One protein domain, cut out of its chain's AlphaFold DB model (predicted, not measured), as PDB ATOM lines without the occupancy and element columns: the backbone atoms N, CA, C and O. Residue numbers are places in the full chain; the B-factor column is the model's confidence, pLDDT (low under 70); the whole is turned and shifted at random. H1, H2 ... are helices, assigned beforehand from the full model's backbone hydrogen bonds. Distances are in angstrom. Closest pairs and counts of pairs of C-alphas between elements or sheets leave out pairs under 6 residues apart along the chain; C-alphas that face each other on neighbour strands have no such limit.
ATOM      1  N   LEU A 157     298.417 400.635 285.065       86.06
ATOM      2  CA  LEU A 157     299.777 400.998 284.644       86.06
ATOM      3  C   LEU A 157     300.827 399.923 284.964       86.06
ATOM      4  O   LEU A 157     302.020 400.159 284.781       86.06
ATOM      5  N   ASP A 158     300.401 398.742 285.414       91.50
ATOM      6  CA  ASP A 158     301.301 397.641 285.754       91.50
ATOM      7  C   ASP A 158     301.686 396.836 284.500       91.50
ATOM      8  O   ASP A 158     300.978 395.927 284.051       91.50
ATOM      9  N   SER A 159     302.845 397.168 283.930       91.75
ATOM     10  CA  SER A 159     303.383 396.488 282.750       91.75
ATOM     11  C   SER A 159     303.761 395.028 283.013       91.75
ATOM     12  O   SER A 159     303.651 394.208 282.100       91.75
ATOM     13  N   GLN A 160     304.148 394.666 284.242       93.25
ATOM     14  CA  GLN A 160     304.485 393.288 284.597       93.25
ATOM     15  C   GLN A 160     303.225 392.426 284.623       93.25
ATOM     16  O   GLN A 160     303.197 391.342 284.034       93.25
ATOM     17  N   ARG A 161     302.154 392.915 285.255       91.69
ATOM     18  CA  ARG A 161     300.867 392.216 285.260       91.69
ATOM     19  C   ARG A 161     300.276 392.110 283.861       91.69
ATOM     20  O   ARG A 161     299.723 391.073 283.497       91.69
ATOM     21  N   LEU A 162     300.432 393.150 283.052       92.88
ATOM     22  CA  LEU A 162     300.003 393.132 281.662       92.88
ATOM     23  C   LEU A 162     300.817 392.141 280.813       92.88
ATOM     24  O   LEU A 162     300.249 391.443 279.973       92.88
ATOM     25  N   ALA A 163     302.124 392.020 281.058       94.00
ATOM     26  CA  ALA A 163     302.962 391.005 280.426       94.00
ATOM     27  C   ALA A 163     302.517 389.582 280.810       94.00
ATOM     28  O   ALA A 163     302.383 388.742 279.922       94.00
ATOM     29  N   GLN A 164     302.187 389.339 282.087       95.38
ATOM     30  CA  GLN A 164     301.597 388.068 282.533       95.38
ATOM     31  C   GLN A 164     300.270 387.785 281.821       95.38
ATOM     32  O   GLN A 164     300.050 386.680 281.331       95.38
ATOM     33  N   LEU A 165     299.398 388.789 281.699       94.50
ATOM     34  CA  LEU A 165     298.125 388.636 280.999       94.50
ATOM     35  C   LEU A 165     298.320 388.323 279.506       94.50
ATOM     36  O   LEU A 165     297.588 387.519 278.931       94.50
ATOM     37  N   ARG A 166     299.335 388.922 278.875       95.12
ATOM     38  CA  ARG A 166     299.742 388.589 277.506       95.12
ATOM     39  C   ARG A 166     300.245 387.145 277.406       95.12
ATOM     40  O   ARG A 166     299.954 386.488 276.410       95.12
ATOM     41  N   ASP A 167     300.950 386.632 278.411       96.06
ATOM     42  CA  ASP A 167     301.390 385.230 278.455       96.06
ATOM     43  C   ASP A 167     300.222 384.255 278.632       96.06
ATOM     44  O   ASP A 167     300.143 383.250 277.923       96.06
ATOM     45  N   GLU A 168     299.254 384.583 279.488       96.62
ATOM     46  CA  GLU A 168     297.997 383.832 279.583       96.62
ATOM     47  C   GLU A 168     297.248 383.823 278.243       96.62
ATOM     48  O   GLU A 168     296.744 382.782 277.815       96.62
ATOM     49  N   PHE A 169     297.217 384.962 277.547       96.25
ATOM     50  CA  PHE A 169     296.628 385.064 276.216       96.25
ATOM     51  C   PHE A 169     297.359 384.183 275.192       96.25
ATOM     52  O   PHE A 169     296.697 383.471 274.442       96.25
ATOM     53  N   ARG A 170     298.700 384.132 275.204       96.81
ATOM     54  CA  ARG A 170     299.481 383.212 274.346       96.81
ATOM     55  C   ARG A 170     299.079 381.758 274.567       96.81
ATOM     56  O   ARG A 170     298.868 381.026 273.604       96.81
ATOM     57  N   LEU A 171     298.966 381.339 275.829       97.56
ATOM     58  CA  LEU A 171     298.555 379.978 276.176       97.56
ATOM     59  C   LEU A 171     297.124 379.688 275.719       97.56
ATOM     60  O   LEU A 171     296.867 378.614 275.178       97.56
ATOM     61  N   SER A 172     296.211 380.645 275.896       97.12
ATOM     62  CA  SER A 172     294.821 380.525 275.450       97.12
ATOM     63  C   SER A 172     294.717 380.412 273.929       97.12
ATOM     64  O   SER A 172     294.074 379.484 273.454       97.12
ATOM     65  N   MET A 173     295.410 381.263 273.167       97.88
ATOM     66  CA  MET A 173     295.429 381.193 271.700       97.88
ATOM     67  C   MET A 173     296.043 379.890 271.192       97.88
ATOM     68  O   MET A 173     295.560 379.309 270.222       97.88
ATOM     69  N   ARG A 174     297.095 379.398 271.860       98.00
ATOM     70  CA  ARG A 174     297.705 378.110 271.525       98.00
ATOM     71  C   ARG A 174     296.739 376.945 271.736       98.00
ATOM     72  O   ARG A 174     296.699 376.059 270.890       98.00
ATOM     73  N   ARG A 175     295.993 376.938 272.847       98.00
ATOM     74  CA  ARG A 175     294.969 375.917 273.135       98.00
ATOM     75  C   ARG A 175     293.813 376.000 272.147       98.00
ATOM     76  O   ARG A 175     293.526 375.002 271.508       98.00
ATOM     77  N   LEU A 176     293.271 377.202 271.937       97.75
ATOM     78  CA  LEU A 176     292.198 377.451 270.976       97.75
ATOM     79  C   LEU A 176     292.544 376.891 269.595       97.75
ATOM     80  O   LEU A 176     291.737 376.202 268.995       97.75
ATOM     81  N   PHE A 177     293.761 377.132 269.104       98.19
ATOM     82  CA  PHE A 177     294.195 376.565 267.831       98.19
ATOM     83  C   PHE A 177     294.126 375.025 267.805       98.19
ATOM     84  O   PHE A 177     293.662 374.451 266.823       98.19
ATOM     85  N   VAL A 178     294.592 374.360 268.867       97.75
ATOM     86  CA  VAL A 178     294.556 372.892 268.962       97.75
ATOM     87  C   VAL A 178     293.113 372.396 268.976       97.75
ATOM     88  O   VAL A 178     292.796 371.472 268.230       97.75
ATOM     89  N   ASP A 179     292.251 373.036 269.763       98.06
ATOM     90  CA  ASP A 179     290.837 372.682 269.884       98.06
ATOM     91  C   ASP A 179     290.118 372.834 268.529       98.06
ATOM     92  O   ASP A 179     289.454 371.904 268.077       98.06
ATOM     93  N   LEU A 180     290.350 373.944 267.817       98.12
ATOM     94  CA  LEU A 180     289.798 374.184 266.477       98.12
ATOM     95  C   LEU A 180     290.261 373.133 265.466       98.12
ATOM     96  O   LEU A 180     289.460 372.613 264.692       98.12
ATOM     97  N   CYS A 181     291.552 372.785 265.459       97.75
ATOM     98  CA  CYS A 181     292.046 371.719 264.593       97.75
ATOM     99  C   CYS A 181     291.383 370.379 264.931       97.75
ATOM    100  O   CYS A 181     290.984 369.656 264.019       97.75
ATOM    101  N   GLN A 182     291.242 370.028 266.212       97.19
ATOM    102  CA  GLN A 182     290.564 368.797 266.628       97.19
ATOM    103  C   GLN A 182     289.097 368.776 266.188       97.19
ATOM    104  O   GLN A 182     288.646 367.767 265.651       97.19
ATOM    105  N   GLU A 183     288.382 369.887 266.339       97.69
ATOM    106  CA  GLU A 183     286.998 370.044 265.897       97.69
ATOM    107  C   GLU A 183     286.856 369.886 264.378       97.69
ATOM    108  O   GLU A 183     286.002 369.132 263.907       97.69
ATOM    109  N   VAL A 184     287.748 370.492 263.587       97.69
ATOM    110  CA  VAL A 184     287.759 370.286 262.131       97.69
ATOM    111  C   VAL A 184     287.972 368.811 261.784       97.69
ATOM    112  O   VAL A 184     287.279 368.288 260.912       97.69
ATOM    113  N   HIS A 185     288.892 368.120 262.460       96.12
ATOM    114  CA  HIS A 185     289.146 366.697 262.218       96.12
ATOM    115  C   HIS A 185     287.977 365.798 262.638       96.12
ATOM    116  O   HIS A 185     287.638 364.866 261.911       96.12
ATOM    117  N   ALA A 186     287.382 366.050 263.804       96.88
ATOM    118  CA  ALA A 186     286.346 365.201 264.382       96.88
ATOM    119  C   ALA A 186     284.985 365.436 263.731       96.88
ATOM    120  O   ALA A 186     284.244 364.492 263.456       96.88
ATOM    121  N   HIS A 187     284.656 366.702 263.484       97.12
ATOM    122  CA  HIS A 187     283.334 367.090 263.044       97.12
ATOM    123  C   HIS A 187     283.333 367.475 261.577       97.12
ATOM    124  O   HIS A 187     282.442 367.004 260.885       97.12
ATOM    125  N   HIS A 188     284.306 368.214 261.041       97.31
ATOM    126  CA  HIS A 188     284.218 368.808 259.694       97.31
ATOM    127  C   HIS A 188     285.146 368.201 258.633       97.31
ATOM    128  O   HIS A 188     285.401 368.850 257.620       97.31
ATOM    129  N   ALA A 189     285.622 366.965 258.808       96.69
ATOM    130  CA  ALA A 189     286.634 366.371 257.929       96.69
ATOM    131  C   ALA A 189     286.255 366.370 256.435       96.69
ATOM    132  O   ALA A 189     287.103 366.649 255.585       96.69
ATOM    133  N   ASP A 190     284.993 366.086 256.101       96.75
ATOM    134  CA  ASP A 190     284.542 366.045 254.705       96.75
ATOM    135  C   ASP A 190     284.479 367.437 254.073       96.75
ATOM    136  O   ASP A 190     285.014 367.630 252.982       96.75
ATOM    137  N   LEU A 191     283.933 368.428 254.789       96.81
ATOM    138  CA  LEU A 191     283.922 369.823 254.335       96.81
ATOM    139  C   LEU A 191     285.345 370.387 254.250       96.81
ATOM    140  O   LEU A 191     285.681 371.076 253.294       96.81
ATOM    141  N   ALA A 192     286.218 370.061 255.204       96.50
ATOM    142  CA  ALA A 192     287.623 370.453 255.158       96.50
ATOM    143  C   ALA A 192     288.322 369.886 253.912       96.50
ATOM    144  O   ALA A 192     289.075 370.603 253.252       96.50
ATOM    145  N   ARG A 193     288.034 368.628 253.548       96.69
ATOM    146  CA  ARG A 193     288.537 367.996 252.318       96.69
ATOM    147  C   ARG A 193     287.994 368.688 251.069       96.69
ATOM    148  O   ARG A 193     288.769 368.967 250.159       96.69
ATOM    149  N   GLU A 194     286.699 368.989 251.041       97.12
ATOM    150  CA  GLU A 194     286.036 369.684 249.932       97.12
ATOM    151  C   GLU A 194     286.592 371.101 249.720       97.12
ATOM    152  O   GLU A 194     286.870 371.511 248.592       97.12
ATOM    153  N   LEU A 195     286.838 371.830 250.808       96.75
ATOM    154  CA  LEU A 195     287.420 373.173 250.791       96.75
ATOM    155  C   LEU A 195     288.943 373.173 250.571       96.75
ATOM    156  O   LEU A 195     289.536 374.239 250.399       96.75
ATOM    157  N   GLY A 196     289.581 371.997 250.563       95.50
ATOM    158  CA  GLY A 196     291.025 371.845 250.383       95.50
ATOM    159  C   GLY A 196     291.857 372.342 251.569       95.50
ATOM    160  O   GLY A 196     292.995 372.772 251.375       95.50
ATOM    161  N   LEU A 197     291.305 372.312 252.785       96.44
ATOM    162  CA  LEU A 197     291.980 372.765 253.997       96.44
ATOM    163  C   LEU A 197     293.050 371.740 254.433       96.44
ATOM    164  O   LEU A 197     292.719 370.588 254.725       96.44
ATOM    165  N   PRO A 198     294.339 372.113 254.511       96.12
ATOM    166  CA  PRO A 198     295.424 371.174 254.784       96.12
ATOM    167  C   PRO A 198     295.634 371.000 256.298       96.12
ATOM    168  O   PRO A 198     296.674 371.375 256.836       96.12
ATOM    169  N   THR A 199     294.667 370.431 257.014       93.88
ATOM    170  CA  THR A 199     294.696 370.370 258.492       93.88
ATOM    171  C   THR A 199     295.964 369.712 259.051       93.88
ATOM    172  O   THR A 199     296.598 370.247 259.953       93.88
ATOM    173  N   GLY A 200     296.452 368.637 258.419       95.56
ATOM    174  CA  GLY A 200     297.710 368.001 258.825       95.56
ATOM    175  C   GLY A 200     298.967 368.867 258.616       95.56
ATOM    176  O   GLY A 200     300.002 368.600 259.230       95.56
ATOM    177  N   PHE A 201     298.924 369.875 257.738       97.56
ATOM    178  CA  PHE A 201     299.983 370.887 257.633       97.56
ATOM    179  C   PHE A 201     299.877 371.889 258.784       97.56
ATOM    180  O   PHE A 201     300.900 372.258 259.355       97.56
ATOM    181  N   PHE A 202     298.661 372.281 259.170       97.69
ATOM    182  CA  PHE A 202     298.444 373.179 260.304       97.69
ATOM    183  C   PHE A 202     298.988 372.580 261.609       97.69
ATOM    184  O   PHE A 202     299.671 373.286 262.348       97.69
ATOM    185  N   ASP A 203     298.819 371.274 261.834       96.69
ATOM    186  CA  ASP A 203     299.427 370.571 262.979       96.69
ATOM    187  C   ASP A 203     300.968 370.619 262.944       96.69
ATOM    188  O   ASP A 203     301.645 370.810 263.962       96.69
ATOM    189  N   SER A 204     301.546 370.485 261.745       97.00
ATOM    190  CA  SER A 204     303.001 370.549 261.548       97.00
ATOM    191  C   SER A 204     303.542 371.954 261.816       97.00
ATOM    192  O   SER A 204     304.596 372.100 262.433       97.00
ATOM    193  N   LEU A 205     302.801 372.982 261.395       96.69
ATOM    194  CA  LEU A 205     303.129 374.383 261.633       96.69
ATOM    195  C   LEU A 205     302.998 374.749 263.114       96.69
ATOM    196  O   LEU A 205     303.897 375.365 263.676       96.69
ATOM    197  N   HIS A 206     301.935 374.312 263.788       96.56
ATOM    198  CA  HIS A 206     301.791 374.471 265.237       96.56
ATOM    199  C   HIS A 206     303.019 373.989 266.006       96.56
ATOM    200  O   HIS A 206     303.490 374.667 266.920       96.56
ATOM    201  N   SER A 207     303.538 372.828 265.608       96.06
ATOM    202  CA  SER A 207     304.689 372.190 266.237       96.06
ATOM    203  C   SER A 207     305.999 372.959 266.020       96.06
ATOM    204  O   SER A 207     306.932 372.782 266.800       96.06
ATOM    205  N   SER A 208     306.091 373.808 264.987       95.50
ATOM    206  CA  SER A 208     307.273 374.643 264.725       95.50
ATOM    207  C   SER A 208     307.173 376.048 265.326       95.50
ATOM    208  O   SER A 208     308.199 376.682 265.589       95.50
ATOM    209  N   LEU A 209     305.957 376.555 265.555       96.31
ATOM    210  CA  LEU A 209     305.743 377.908 266.055       96.31
ATOM    211  C   LEU A 209     306.223 378.070 267.501       96.31
ATOM    212  O   LEU A 209     305.827 377.353 268.420       96.31
ATOM    213  N   GLN A 210     307.025 379.110 267.720       95.44
ATOM    214  CA  GLN A 210     307.491 379.493 269.050       95.44
ATOM    215  C   GLN A 210     306.330 380.006 269.923       95.44
ATOM    216  O   GLN A 210     305.454 380.706 269.408       95.44
ATOM    217  N   PRO A 211     306.345 379.797 271.255       94.81
ATOM    218  CA  PRO A 211     305.273 380.260 272.146       94.81
ATOM    219  C   PRO A 211     304.943 381.756 272.020       94.81
ATOM    220  O   PRO A 211     303.777 382.146 272.058       94.81
ATOM    221  N   LYS A 212     305.954 382.606 271.792       93.56
ATOM    222  CA  LYS A 212     305.767 384.057 271.607       93.56
ATOM    223  C   LYS A 212     304.942 384.428 270.367       93.56
ATOM    224  O   LYS A 212     304.396 385.527 270.313       93.56
ATOM    225  N   ALA A 213     304.839 383.532 269.382       95.50
ATOM    226  CA  ALA A 213     304.081 383.764 268.159       95.50
ATOM    227  C   ALA A 213     302.570 383.872 268.430       95.50
ATOM    228  O   ALA A 213     301.891 384.638 267.760       95.50
ATOM    229  N   TYR A 214     302.055 383.211 269.471       97.12
ATOM    230  CA  TYR A 214     300.624 383.179 269.814       97.12
ATOM    231  C   TYR A 214     300.072 384.484 270.421       97.12
ATOM    232  O   TYR A 214     298.913 384.541 270.815       97.12
ATOM    233  N   SER A 215     300.876 385.550 270.484       94.56
ATOM    234  CA  SER A 215     300.405 386.924 270.724       94.56
ATOM    235  C   SER A 215     300.734 387.880 269.577       94.56
ATOM    236  O   SER A 215     300.546 389.084 269.718       94.56
ATOM    237  N   ASN A 216     301.305 387.384 268.479       95.00
ATOM    238  CA  ASN A 216     301.633 388.197 267.315       95.00
ATOM    239  C   ASN A 216     300.380 388.388 266.455       95.00
ATOM    240  O   ASN A 216     299.656 387.428 266.194       95.00
ATOM    241  N   TRP A 217     300.156 389.611 265.974       94.62
ATOM    242  CA  TRP A 217     298.982 389.985 265.183       94.62
ATOM    243  C   TRP A 217     298.716 389.058 263.982       94.62
ATOM    244  O   TRP A 217     297.557 388.850 263.627       94.62
ATOM    245  N   LYS A 218     299.765 388.502 263.355       94.81
ATOM    246  CA  LYS A 218     299.648 387.641 262.169       94.81
ATOM    247  C   LYS A 218     299.136 386.252 262.537       94.81
ATOM    248  O   LYS A 218     298.188 385.774 261.929       94.81
ATOM    249  N   VAL A 219     299.711 385.635 263.571       97.06
ATOM    250  CA  VAL A 219     299.299 384.302 264.045       97.06
ATOM    251  C   VAL A 219     297.954 384.364 264.758       97.06
ATOM    252  O   VAL A 219     297.116 383.503 264.529       97.06
ATOM    253  N   VAL A 220     297.707 385.391 265.575       96.94
ATOM    254  CA  VAL A 220     296.394 385.572 266.206       96.94
ATOM    255  C   VAL A 220     295.321 385.786 265.142       96.94
ATOM    256  O   VAL A 220     294.315 385.093 265.180       96.94
ATOM    257  N   GLY A 221     295.553 386.661 264.155       95.00
ATOM    258  CA  GLY A 221     294.605 386.868 263.058       95.00
ATOM    259  C   GLY A 221     294.344 385.597 262.243       95.00
ATOM    260  O   GLY A 221     293.208 385.348 261.855       95.00
ATOM    261  N   TRP A 222     295.371 384.767 262.038       96.56
ATOM    262  CA  TRP A 222     295.236 383.454 261.402       96.56
ATOM    263  C   TRP A 222     294.363 382.491 262.227       96.56
ATOM    264  O   TRP A 222     293.460 381.871 261.675       96.56
ATOM    265  N   ILE A 223     294.569 382.403 263.547       98.00
ATOM    266  CA  ILE A 223     293.757 381.548 264.432       98.00
ATOM    267  C   ILE A 223     292.310 382.050 264.521       98.00
ATOM    268  O   ILE A 223     291.391 381.244 264.456       98.00
ATOM    269  N   GLU A 224     292.090 383.361 264.626       96.19
ATOM    270  CA  GLU A 224     290.740 383.952 264.642       96.19
ATOM    271  C   GLU A 224     290.016 383.689 263.307       96.19
ATOM    272  O   GLU A 224     288.856 383.299 263.299       96.19
ATOM    273  N   THR A 225     290.724 383.755 262.172       95.81
ATOM    274  CA  THR A 225     290.155 383.374 260.863       95.81
ATOM    275  C   THR A 225     289.774 381.887 260.815       95.81
ATOM    276  O   THR A 225     288.790 381.517 260.175       95.81
ATOM    277  N   LEU A 226     290.537 381.011 261.484       97.88
ATOM    278  CA  LEU A 226     290.212 379.585 261.592       97.88
ATOM    279  C   LEU A 226     288.988 379.378 262.484       97.88
ATOM    280  O   LEU A 226     288.115 378.594 262.130       97.88
ATOM    281  N   ASN A 227     288.905 380.109 263.595       97.19
ATOM    282  CA  ASN A 227     287.748 380.113 264.480       97.19
ATOM    283  C   ASN A 227     286.471 380.519 263.727       97.19
ATOM    284  O   ASN A 227     285.456 379.830 263.810       97.19
ATOM    285  N   ASP A 228     286.546 381.583 262.929       95.62
ATOM    286  CA  ASP A 228     285.428 382.044 262.107       95.62
ATOM    287  C   ASP A 228     285.041 381.022 261.038       95.62
ATOM    288  O   ASP A 228     283.854 380.786 260.812       95.62
ATOM    289  N   LEU A 229     286.021 380.370 260.400       97.38
ATOM    290  CA  LEU A 229     285.747 379.288 259.456       97.38
ATOM    291  C   LEU A 229     285.011 378.132 260.142       97.38
ATOM    292  O   LEU A 229     283.997 377.695 259.612       97.38
ATOM    293  N   VAL A 230     285.485 377.649 261.295       98.06
ATOM    294  CA  VAL A 230     284.835 376.548 262.031       98.06
ATOM    295  C   VAL A 230     283.389 376.901 262.370       98.06
ATOM    296  O   VAL A 230     282.483 376.153 262.009       98.06
ATOM    297  N   TYR A 231     283.156 378.099 262.911       96.44
ATOM    298  CA  TYR A 231     281.804 378.600 263.150       96.44
ATOM    299  C   TYR A 231     280.945 378.602 261.870       96.44
ATOM    300  O   TYR A 231     279.806 378.139 261.871       96.44
ATOM    301  N   LEU A 232     281.472 379.086 260.741       96.81
ATOM    302  CA  LEU A 232     280.720 379.124 259.482       96.81
ATOM    303  C   LEU A 232     280.467 377.727 258.888       96.81
ATOM    304  O   LEU A 232     279.474 377.543 258.182       96.81
ATOM    305  N   LEU A 233     281.315 376.736 259.181       97.50
ATOM    306  CA  LEU A 233     281.072 375.336 258.821       97.50
ATOM    307  C   LEU A 233     279.901 374.745 259.615       97.50
ATOM    308  O   LEU A 233     279.106 373.996 259.039       97.50
ATOM    309  N   ASP A 234     279.754 375.103 260.892       97.25
ATOM    310  CA  ASP A 234     278.570 374.753 261.685       97.25
ATOM    311  C   ASP A 234     277.306 375.403 261.124       97.25
ATOM    312  O   ASP A 234     276.304 374.721 260.901       97.25
ATOM    313  N   VAL A 235     277.365 376.705 260.819       96.81
ATOM    314  CA  VAL A 235     276.248 377.444 260.209       96.81
ATOM    315  C   VAL A 235     275.845 376.813 258.873       96.81
ATOM    316  O   VAL A 235     274.654 376.677 258.596       96.81
ATOM    317  N   LEU A 236     276.813 376.386 258.054       97.06
ATOM    318  CA  LEU A 236     276.549 375.728 256.773       97.06
ATOM    319  C   LEU A 236     275.819 374.394 256.961       97.06
ATOM    320  O   LEU A 236     274.849 374.124 256.257       97.06
ATOM    321  N   ARG A 237     276.234 373.585 257.937       96.38
ATOM    322  CA  ARG A 237     275.557 372.322 258.265       96.38
ATOM    323  C   ARG A 237     274.167 372.529 258.833       96.38
ATOM    324  O   ARG A 237     273.246 371.801 258.474       96.38
ATOM    325  N   GLN A 238     274.003 373.525 259.701       96.31
ATOM    326  CA  GLN A 238     272.690 373.872 260.223       96.31
ATOM    327  C   GLN A 238     271.763 374.265 259.070       96.31
ATOM    328  O   GLN A 238     270.679 373.701 258.960       96.31
ATOM    329  N   LEU A 239     272.217 375.143 258.170       96.44
ATOM    330  CA  LEU A 239     271.450 375.593 257.009       96.44
ATOM    331  C   LEU A 239     270.959 374.428 256.133       96.44
ATOM    332  O   LEU A 239     269.833 374.472 255.650       96.44
ATOM    333  N   GLN A 240     271.764 373.374 255.965       94.31
ATOM    334  CA  GLN A 240     271.406 372.185 255.174       94.31
ATOM    335  C   GLN A 240     270.280 371.339 255.786       94.31
ATOM    336  O   GLN A 240     269.644 370.560 255.079       94.31
ATOM    337  N   SER A 241     270.034 371.476 257.089       95.38
ATOM    338  CA  SER A 241     268.992 370.737 257.819       95.38
ATOM    339  C   SER A 241     267.835 371.618 258.296       95.38
ATOM    340  O   SER A 241     266.871 371.112 258.872       95.38
ATOM    341  N   GLU A 242     267.918 372.930 258.065       97.31
ATOM    342  CA  GLU A 242     266.968 373.910 258.573       97.31
ATOM    343  C   GLU A 242     265.670 373.924 257.758       97.31
ATOM    344  O   GLU A 242     265.679 373.948 256.527       97.31
ATOM    345  N   GLN A 243     264.537 373.937 258.461       96.06
ATOM    346  CA  GLN A 243     263.213 373.942 257.837       96.06
ATOM    347  C   GLN A 243     262.713 375.371 257.600       96.06
ATOM    348  O   GLN A 243     262.094 375.649 256.573       96.06
ATOM    349  N   ASP A 244     263.008 376.290 258.525       97.44
ATOM    350  CA  ASP A 244     262.607 377.698 258.437       97.44
ATOM    351  C   ASP A 244     263.778 378.571 257.965       97.44
ATOM    352  O   ASP A 244     264.426 379.295 258.726       97.44
ATOM    353  N   LEU A 245     264.073 378.475 256.667       96.94
ATOM    354  CA  LEU A 245     265.165 379.229 256.049       96.94
ATOM    355  C   LEU A 245     265.009 380.760 256.166       96.94
ATOM    356  O   LEU A 245     266.027 381.425 256.377       96.94
ATOM    357  N   PRO A 246     263.806 381.361 256.020       97.69
ATOM    358  CA  PRO A 246     263.625 382.799 256.229       97.69
ATOM    359  C   PRO A 246     263.996 383.260 257.640       97.69
ATOM    360  O   PRO A 246     264.740 384.234 257.776       97.69
ATOM    361  N   GLU A 247     263.525 382.560 258.675       97.19
ATOM    362  CA  GLU A 247     263.852 382.899 260.061       97.19
ATOM    363  C   GLU A 247     265.345 382.702 260.342       97.19
ATOM    364  O   GLU A 247     265.989 383.570 260.933       97.19
ATOM    365  N   PHE A 248     265.934 381.613 259.845       97.06
ATOM    366  CA  PHE A 248     267.373 381.381 259.952       97.06
ATOM    367  C   PHE A 248     268.192 382.502 259.306       97.06
ATOM    368  O   PHE A 248     269.129 383.013 259.916       97.06
ATOM    369  N   ALA A 249     267.831 382.932 258.094       97.00
ATOM    370  CA  ALA A 249     268.528 384.016 257.408       97.00
ATOM    371  C   ALA A 249     268.416 385.346 258.172       97.00
ATOM    372  O   ALA A 249     269.380 386.112 258.202       97.00
ATOM    373  N   ALA A 250     267.268 385.619 258.803       96.19
ATOM    374  CA  ALA A 250     267.076 386.797 259.646       96.19
ATOM    375  C   ALA A 250     267.943 386.742 260.914       96.19
ATOM    376  O   ALA A 250     268.598 387.730 261.250       96.19
ATOM    377  N   GLN A 251     268.003 385.583 261.574       94.88
ATOM    378  CA  GLN A 251     268.843 385.373 262.754       94.88
ATOM    379  C   GLN A 251     270.331 385.475 262.413       94.88
ATOM    380  O   GLN A 251     271.056 386.203 263.090       94.88
ATOM    381  N   LEU A 252     270.775 384.836 261.327       94.50
ATOM    382  CA  LEU A 252     272.158 384.912 260.859       94.50
ATOM    383  C   LEU A 252     272.542 386.345 260.472       94.50
ATOM    384  O   LEU A 252     273.635 386.790 260.804       94.50
ATOM    385  N   LEU A 253     271.648 387.096 259.819       93.50
ATOM    386  CA  LEU A 253     271.887 388.511 259.526       93.50
ATOM    387  C   LEU A 253     272.090 389.323 260.812       93.50
ATOM    388  O   LEU A 253     273.044 390.100 260.887       93.50
ATOM    389  N   ASN A 254     271.226 389.138 261.815       89.44
ATOM    390  CA  ASN A 254     271.347 389.827 263.102       89.44
ATOM    391  C   ASN A 254     272.655 389.453 263.814       89.44
ATOM    392  O   ASN A 254     273.386 390.319 264.286       89.44
ATOM    393  N   GLU A 255     273.004 388.168 263.823       88.88
ATOM    394  CA  GLU A 255     274.251 387.687 264.413       88.88
ATOM    395  C   GLU A 255     275.487 388.231 263.685       88.88
ATOM    396  O   GLU A 255     276.440 388.663 264.332       88.88
ATOM    397  N   CYS A 256     275.468 388.308 262.350       87.75
ATOM    398  CA  CYS A 256     276.527 388.956 261.577       87.75
ATOM    399  C   CYS A 256     276.669 390.445 261.909       87.75
ATOM    400  O   CYS A 256     277.791 390.939 262.018       87.75
ATOM    401  N   GLN A 257     275.557 391.152 262.113       84.38
ATOM    402  CA  GLN A 257     275.566 392.561 262.513       84.38
ATOM    403  C   GLN A 257     276.097 392.769 263.938       84.38
ATOM    404  O   GLN A 257     276.727 393.791 264.206       84.38
ATOM    405  N   GLU A 258     275.880 391.814 264.842       79.50
ATOM    406  CA  GLU A 258     276.323 391.906 266.236       79.50
ATOM    407  C   GLU A 258     277.761 391.418 266.455       79.50
ATOM    408  O   GLU A 258     278.525 392.063 267.176       79.50
ATOM    409  N   LYS A 259     278.138 390.285 265.853       78.75
ATOM    410  CA  LYS A 259     279.392 389.570 266.149       78.75
ATOM    411  C   LYS A 259     280.474 389.772 265.096       78.75
ATOM    412  O   LYS A 259     281.645 389.854 265.450       78.75
ATOM    413  N   PHE A 260     280.090 389.888 263.827       77.31
ATOM    414  CA  PHE A 260     281.016 389.926 262.690       77.31
ATOM    415  C   PHE A 260     281.143 391.319 262.066       77.31
ATOM    416  O   PHE A 260     281.644 391.451 260.957       77.31
ATOM    417  N   PHE A 261     280.730 392.383 262.761       64.75
ATOM    418  CA  PHE A 261     280.759 393.750 262.219       64.75
ATOM    419  C   PHE A 261     282.173 394.271 261.891       64.75
ATOM    420  O   PHE A 261     282.310 395.253 261.163       64.75
ATOM    421  N   GLU A 262     283.223 393.656 262.448       63.84
ATOM    422  CA  GLU A 262     284.626 393.957 262.120       63.84
ATOM    423  C   GLU A 262     285.115 393.191 260.881       63.84
ATOM    424  O   GLU A 262     286.220 393.436 260.397       63.84
ATOM    425  N   HIS A 263     284.315 392.259 260.360       68.44
ATOM    426  CA  HIS A 263     284.656 391.409 259.228       68.44
ATOM    427  C   HIS A 263     283.713 391.715 258.063       68.44
ATOM    428  O   HIS A 263     282.502 391.860 258.222       68.44
ATOM    429  N   GLY A 264     284.254 391.794 256.845       76.12
ATOM    430  CA  GLY A 264     283.464 392.043 255.629       76.12
ATOM    431  C   GLY A 264     282.460 390.932 255.278       76.12
ATOM    432  O   GLY A 264     281.843 390.985 254.220       76.12
ATOM    433  N   TYR A 265     282.284 389.930 256.147       88.25
ATOM    434  CA  TYR A 265     281.450 388.744 255.930       88.25
ATOM    435  C   TYR A 265     279.978 389.093 255.720       88.25
ATOM    436  O   TYR A 265     279.279 388.398 254.986       88.25
ATOM    437  N   LEU A 266     279.505 390.186 256.330       88.88
ATOM    438  CA  LEU A 266     278.138 390.663 256.143       88.88
ATOM    439  C   LEU A 266     277.842 390.956 254.665       88.88
ATOM    440  O   LEU A 266     276.790 390.560 254.171       88.88
ATOM    441  N   ASP A 267     278.774 391.597 253.957       89.06
ATOM    442  CA  ASP A 267     278.607 391.931 252.540       89.06
ATOM    443  C   ASP A 267     278.713 390.680 251.648       89.06
ATOM    444  O   ASP A 267     278.029 390.593 250.626       89.06
ATOM    445  N   ASP A 268     279.505 389.679 252.054       90.88
ATOM    446  CA  ASP A 268     279.601 388.388 251.358       90.88
ATOM    447  C   ASP A 268     278.296 387.578 251.468       90.88
ATOM    448  O   ASP A 268     277.820 386.998 250.489       90.88
ATOM    449  N   LEU A 269     277.697 387.539 252.664       94.19
ATOM    450  CA  LEU A 269     276.496 386.747 252.947       94.19
ATOM    451  C   LEU A 269     275.203 387.476 252.558       94.19
ATOM    452  O   LEU A 269     274.270 386.854 252.032       94.19
ATOM    453  N   PHE A 270     275.153 388.791 252.769       94.81
ATOM    454  CA  PHE A 270     273.972 389.639 252.613       94.81
ATOM    455  C   PHE A 270     274.315 390.956 251.889       94.81
ATOM    456  O   PHE A 270     274.162 392.035 252.462       94.81
ATOM    457  N   PRO A 271     274.687 390.916 250.595       93.12
ATOM    458  CA  PRO A 271     275.171 392.090 249.849       93.12
ATOM    459  C   PRO A 271     274.158 393.243 249.737       93.12
ATOM    460  O   PRO A 271     274.518 394.384 249.457       93.12
ATOM    461  N   THR A 272     272.867 392.967 249.937       92.62
ATOM    462  CA  THR A 272     271.795 393.977 249.944       92.62
ATOM    463  C   THR A 272     271.433 394.468 251.351       92.62
ATOM    464  O   THR A 272     270.581 395.347 251.492       92.62
ATOM    465  N   GLY A 273     272.061 393.916 252.395       91.69
ATOM    466  CA  GLY A 273     271.746 394.177 253.802       91.69
ATOM    467  C   GLY A 273     270.393 393.617 254.251       91.69
ATOM    468  O   GLY A 273     269.800 394.136 255.191       91.69
ATOM    469  N   GLN A 274     269.874 392.614 253.543       94.50
ATOM    470  CA  GLN A 274     268.560 392.004 253.765       94.50
ATOM    471  C   GLN A 274     268.705 390.474 253.832       94.50
ATOM    472  O   GLN A 274     269.545 389.938 253.097       94.50
ATOM    473  N   PRO A 275     267.885 389.764 254.632       95.44
ATOM    474  CA  PRO A 275     268.037 388.332 254.919       95.44
ATOM    475  C   PRO A 275     267.529 387.443 253.768       95.44
ATOM    476  O   PRO A 275     266.593 386.659 253.901       95.44
ATOM    477  N   HIS A 276     268.126 387.579 252.584       93.88
ATOM    478  CA  HIS A 276     267.717 386.835 251.395       93.88
ATOM    479  C   HIS A 276     268.174 385.373 251.450       93.88
ATOM    480  O   HIS A 276     269.359 385.075 251.281       93.88
ATOM    481  N   VAL A 277     267.208 384.457 251.551       96.25
ATOM    482  CA  VAL A 277     267.432 383.001 251.520       96.25
ATOM    483  C   VAL A 277     268.009 382.528 250.184       96.25
ATOM    484  O   VAL A 277     268.883 381.663 250.141       96.25
ATOM    485  N   ARG A 278     267.547 383.100 249.063       96.56
ATOM    486  CA  ARG A 278     267.937 382.638 247.723       96.56
ATOM    487  C   ARG A 278     269.454 382.729 247.541       96.56
ATOM    488  O   ARG A 278     270.025 383.820 247.541       96.56
ATOM    489  N   GLY A 279     270.095 381.576 247.350       96.12
ATOM    490  CA  GLY A 279     271.540 381.459 247.154       96.12
ATOM    491  C   GLY A 279     272.386 381.674 248.414       96.12
ATOM    492  O   GLY A 279     273.596 381.829 248.269       96.12
ATOM    493  N   LEU A 280     271.785 381.708 249.611       96.88
ATOM    494  CA  LEU A 280     272.509 381.871 250.876       96.88
ATOM    495  C   LEU A 280     273.540 380.759 251.083       96.88
ATOM    496  O   LEU A 280     274.693 381.069 251.350       96.88
ATOM    497  N   GLU A 281     273.166 379.498 250.857       97.44
ATOM    498  CA  GLU A 281     274.081 378.352 250.971       97.44
ATOM    499  C   GLU A 281     275.307 378.510 250.066       97.44
ATOM    500  O   GLU A 281     276.441 378.403 250.523       97.44
ATOM    501  N   LYS A 282     275.098 378.879 248.796       97.62
ATOM    502  CA  LYS A 282     276.192 379.119 247.845       97.62
ATOM    503  C   LYS A 282     277.116 380.253 248.300       97.62
ATOM    504  O   LYS A 282     278.326 380.148 248.129       97.62
ATOM    505  N   ARG A 283     276.562 381.346 248.841       97.38
ATOM    506  CA  ARG A 283     277.358 382.472 249.360       97.38
ATOM    507  C   ARG A 283     278.131 382.082 250.617       97.38
ATOM    508  O   ARG A 283     279.305 382.417 250.720       97.38
ATOM    509  N   LEU A 284     277.507 381.328 251.518       97.25
ATOM    510  CA  LEU A 284     278.137 380.814 252.731       97.25
ATOM    511  C   LEU A 284     279.271 379.837 252.410       97.25
ATOM    512  O   LEU A 284     280.379 380.009 252.905       97.25
ATOM    513  N   PHE A 285     279.045 378.884 251.506       97.75
ATOM    514  CA  PHE A 285     280.095 377.982 251.036       97.75
ATOM    515  C   PHE A 285     281.248 378.746 250.371       97.75
ATOM    516  O   PHE A 285     282.414 378.477 250.653       97.75
ATOM    517  N   ALA A 286     280.944 379.742 249.529       97.00
ATOM    518  CA  ALA A 286     281.965 380.585 248.906       97.00
ATOM    519  C   ALA A 286     282.778 381.379 249.944       97.00
ATOM    520  O   ALA A 286     283.992 381.521 249.786       97.00
ATOM    521  N   LEU A 287     282.138 381.857 251.017       96.44
ATOM    522  CA  LEU A 287     282.823 382.484 252.145       96.44
ATOM    523  C   LEU A 287     283.752 381.481 252.848       96.44
ATOM    524  O   LEU A 287     284.937 381.772 252.994       96.44
ATOM    525  N   CYS A 288     283.272 380.281 253.192       97.56
ATOM    526  CA  CYS A 288     284.106 379.228 253.784       97.56
ATOM    527  C   CYS A 288     285.308 378.879 252.892       97.56
ATOM    528  O   CYS A 288     286.436 378.770 253.372       97.56
ATOM    529  N   GLN A 289     285.099 378.779 251.576       97.00
ATOM    530  CA  GLN A 289     286.163 378.526 250.606       97.00
ATOM    531  C   GLN A 289     287.187 379.663 250.562       97.00
ATOM    532  O   GLN A 289     288.393 379.406 250.530       97.00
ATOM    533  N   ARG A 290     286.730 380.919 250.596       95.00
ATOM    534  CA  ARG A 290     287.607 382.095 250.661       95.00
ATOM    535  C   ARG A 290     288.470 382.070 251.925       95.00
ATOM    536  O   ARG A 290     289.681 382.265 251.816       95.00
ATOM    537  N   LEU A 291     287.877 381.788 253.088       95.62
ATOM    538  CA  LEU A 291     288.602 381.709 254.362       95.62
ATOM    539  C   LEU A 291     289.591 380.537 254.388       95.62
ATOM    540  O   LEU A 291     290.740 380.724 254.775       95.62
ATOM    541  N   ALA A 292     289.210 379.354 253.897       97.19
ATOM    542  CA  ALA A 292     290.110 378.202 253.799       97.19
ATOM    543  C   ALA A 292     291.343 378.493 252.918       97.19
ATOM    544  O   ALA A 292     292.475 378.138 253.270       97.19
ATOM    545  N   GLN A 293     291.145 379.189 251.793       95.44
ATOM    546  CA  GLN A 293     292.237 379.636 250.923       95.44
ATOM    547  C   GLN A 293     293.127 380.676 251.611       95.44
ATOM    548  O   GLN A 293     294.353 380.606 251.503       95.44
ATOM    549  N   GLU A 294     292.533 381.629 252.331       94.06
ATOM    550  CA  GLU A 294     293.255 382.642 253.099       94.06
ATOM    551  C   GLU A 294     294.125 382.011 254.193       94.06
ATOM    552  O   GLU A 294     295.328 382.272 254.228       94.06
ATOM    553  N   LEU A 295     293.555 381.101 254.988       96.81
ATOM    554  CA  LEU A 295     294.253 380.342 256.027       96.81
ATOM    555  C   LEU A 295     295.430 379.546 255.470       96.81
ATOM    556  O   LEU A 295     296.530 379.587 256.018       96.81
ATOM    557  N   THR A 296     295.207 378.836 254.364       97.25
ATOM    558  CA  THR A 296     296.238 378.014 253.721       97.25
ATOM    559  C   THR A 296     297.382 378.874 253.192       97.25
ATOM    560  O   THR A 296     298.554 378.558 253.401       97.25
ATOM    561  N   ARG A 297     297.050 379.991 252.535       95.19
ATOM    562  CA  ARG A 297     298.032 380.943 252.013       95.19
ATOM    563  C   ARG A 297     298.845 381.580 253.131       95.19
ATOM    564  O   ARG A 297     300.051 381.722 252.979       95.19
ATOM    565  N   GLU A 298     298.214 381.995 254.223       94.62
ATOM    566  CA  GLU A 298     298.938 382.575 255.354       94.62
ATOM    567  C   GLU A 298     299.871 381.574 256.018       94.62
ATOM    568  O   GLU A 298     301.041 381.888 256.235       94.62
ATOM    569  N   ALA A 299     299.373 380.365 256.285       96.75
ATOM    570  CA  ALA A 299     300.146 379.301 256.908       96.75
ATOM    571  C   ALA A 299     301.411 378.963 256.103       96.75
ATOM    572  O   ALA A 299     302.475 378.770 256.689       96.75
ATOM    573  N   LEU A 300     301.322 378.978 254.765       96.62
ATOM    574  CA  LEU A 300     302.462 378.746 253.871       96.62
ATOM    575  C   LEU A 300     303.639 379.698 254.145       96.62
ATOM    576  O   LEU A 300     304.795 379.299 254.023       96.62
ATOM    577  N   TRP A 301     303.350 380.948 254.511       96.00
ATOM    578  CA  TRP A 301     304.357 382.000 254.659       96.00
ATOM    579  C   TRP A 301     304.734 382.311 256.106       96.00
ATOM    580  O   TRP A 301     305.633 383.122 256.331       96.00
ATOM    581  N   LEU A 302     304.094 381.660 257.083       95.75
ATOM    582  CA  LEU A 302     304.561 381.667 258.470       95.75
ATOM    583  C   LEU A 302     305.890 380.912 258.598       95.75
ATOM    584  O   LEU A 302     306.804 381.419 259.243       95.75
TER     585      LEU A 302
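This is residues 157 to 302 of the 674 residues of an uncharacterized protein of Nitrospira sp (UniProt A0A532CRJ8). Four helices, H1, H3, H5 and H8, form a loose-ended up-and-down bundle, each running against the one before it, with H5 at its core. At one end residues 157 to 165, of which 159 to 165 belong to H1, stick out from the bundle; towards the other end H6 folds back after H5, and short H7 packs on H6 and H8. The 146 printed residues hold eight named helices, H1 to H8 in order, and no named strand; the class is all helix. The whole is compact, with a radius of gyration of the C-alphas of 17.0 A, and spans 51 by 39 by 24 A.

H1, residues 159 to 186, touches H3, residues 199 to 208, with residues 181 to 185 alone, at a shallow tilt of 29 degrees, opposite ways; the closest C-alphas, of Cys 181 and Thr 199, are 6.8 A apart. H2, residues 189 to 194, is close to H1 but not clearly touching, with the C-alphas of Val 184 and Ala 192 closest at 7.0 A. H4, residues 211 to 215, touches residues 166 to 174 of H1, closest at the C-alphas of Arg 170 and Tyr 214, 4.7 A. H5, residues 217 to 241, touches H1 through its residues 220 to 230, the same way at a tilt of 37 degrees, only just steep; the C-alphas of Phe 177 and Ile 223 are closest at 6.0 A. H8, residues 280 to 302, touches H5 at a shallow tilt of 26 degrees, opposite ways, with the C-alphas of Leu 229 and Cys 288 closest at 5.9 A. H6, residues 245 to 259, touches H7, residues 265 to 269, at Cys 256 and Leu 266, whose C-alphas are closest at 5.9 A. H7 touches H8, closest at the C-alphas of Leu 269 and Arg 283, 5.6 A. H1 and H8 are apart. Every O i to N i+4 pair is within hydrogen-bond range in H1, H2, H6 and H7; the counts are 5 of 6 in H3, 20 of 21 in H5, 18 of 19 in H8 and 0 of 1 in H4, where 1 of 2 O i to N i+3 pairs is.

H1 begins at C-alpha 159, (303.383, 396.488, 282.750), and is 40.1 A long. H5 is 36.4 A long, H6 20.3 A and H3 14.7 A. H8, 32.9 A long, ends at C-alpha 302, (304.561, 381.667, 258.470).

The C-alphas farthest apart, of Gln 160 and Arg 278, are 53.0 A apart. The printed part has no cut, and no link is long. Mean pLDDT of the printed part is 94.5; residues 261 to 263 are under 70.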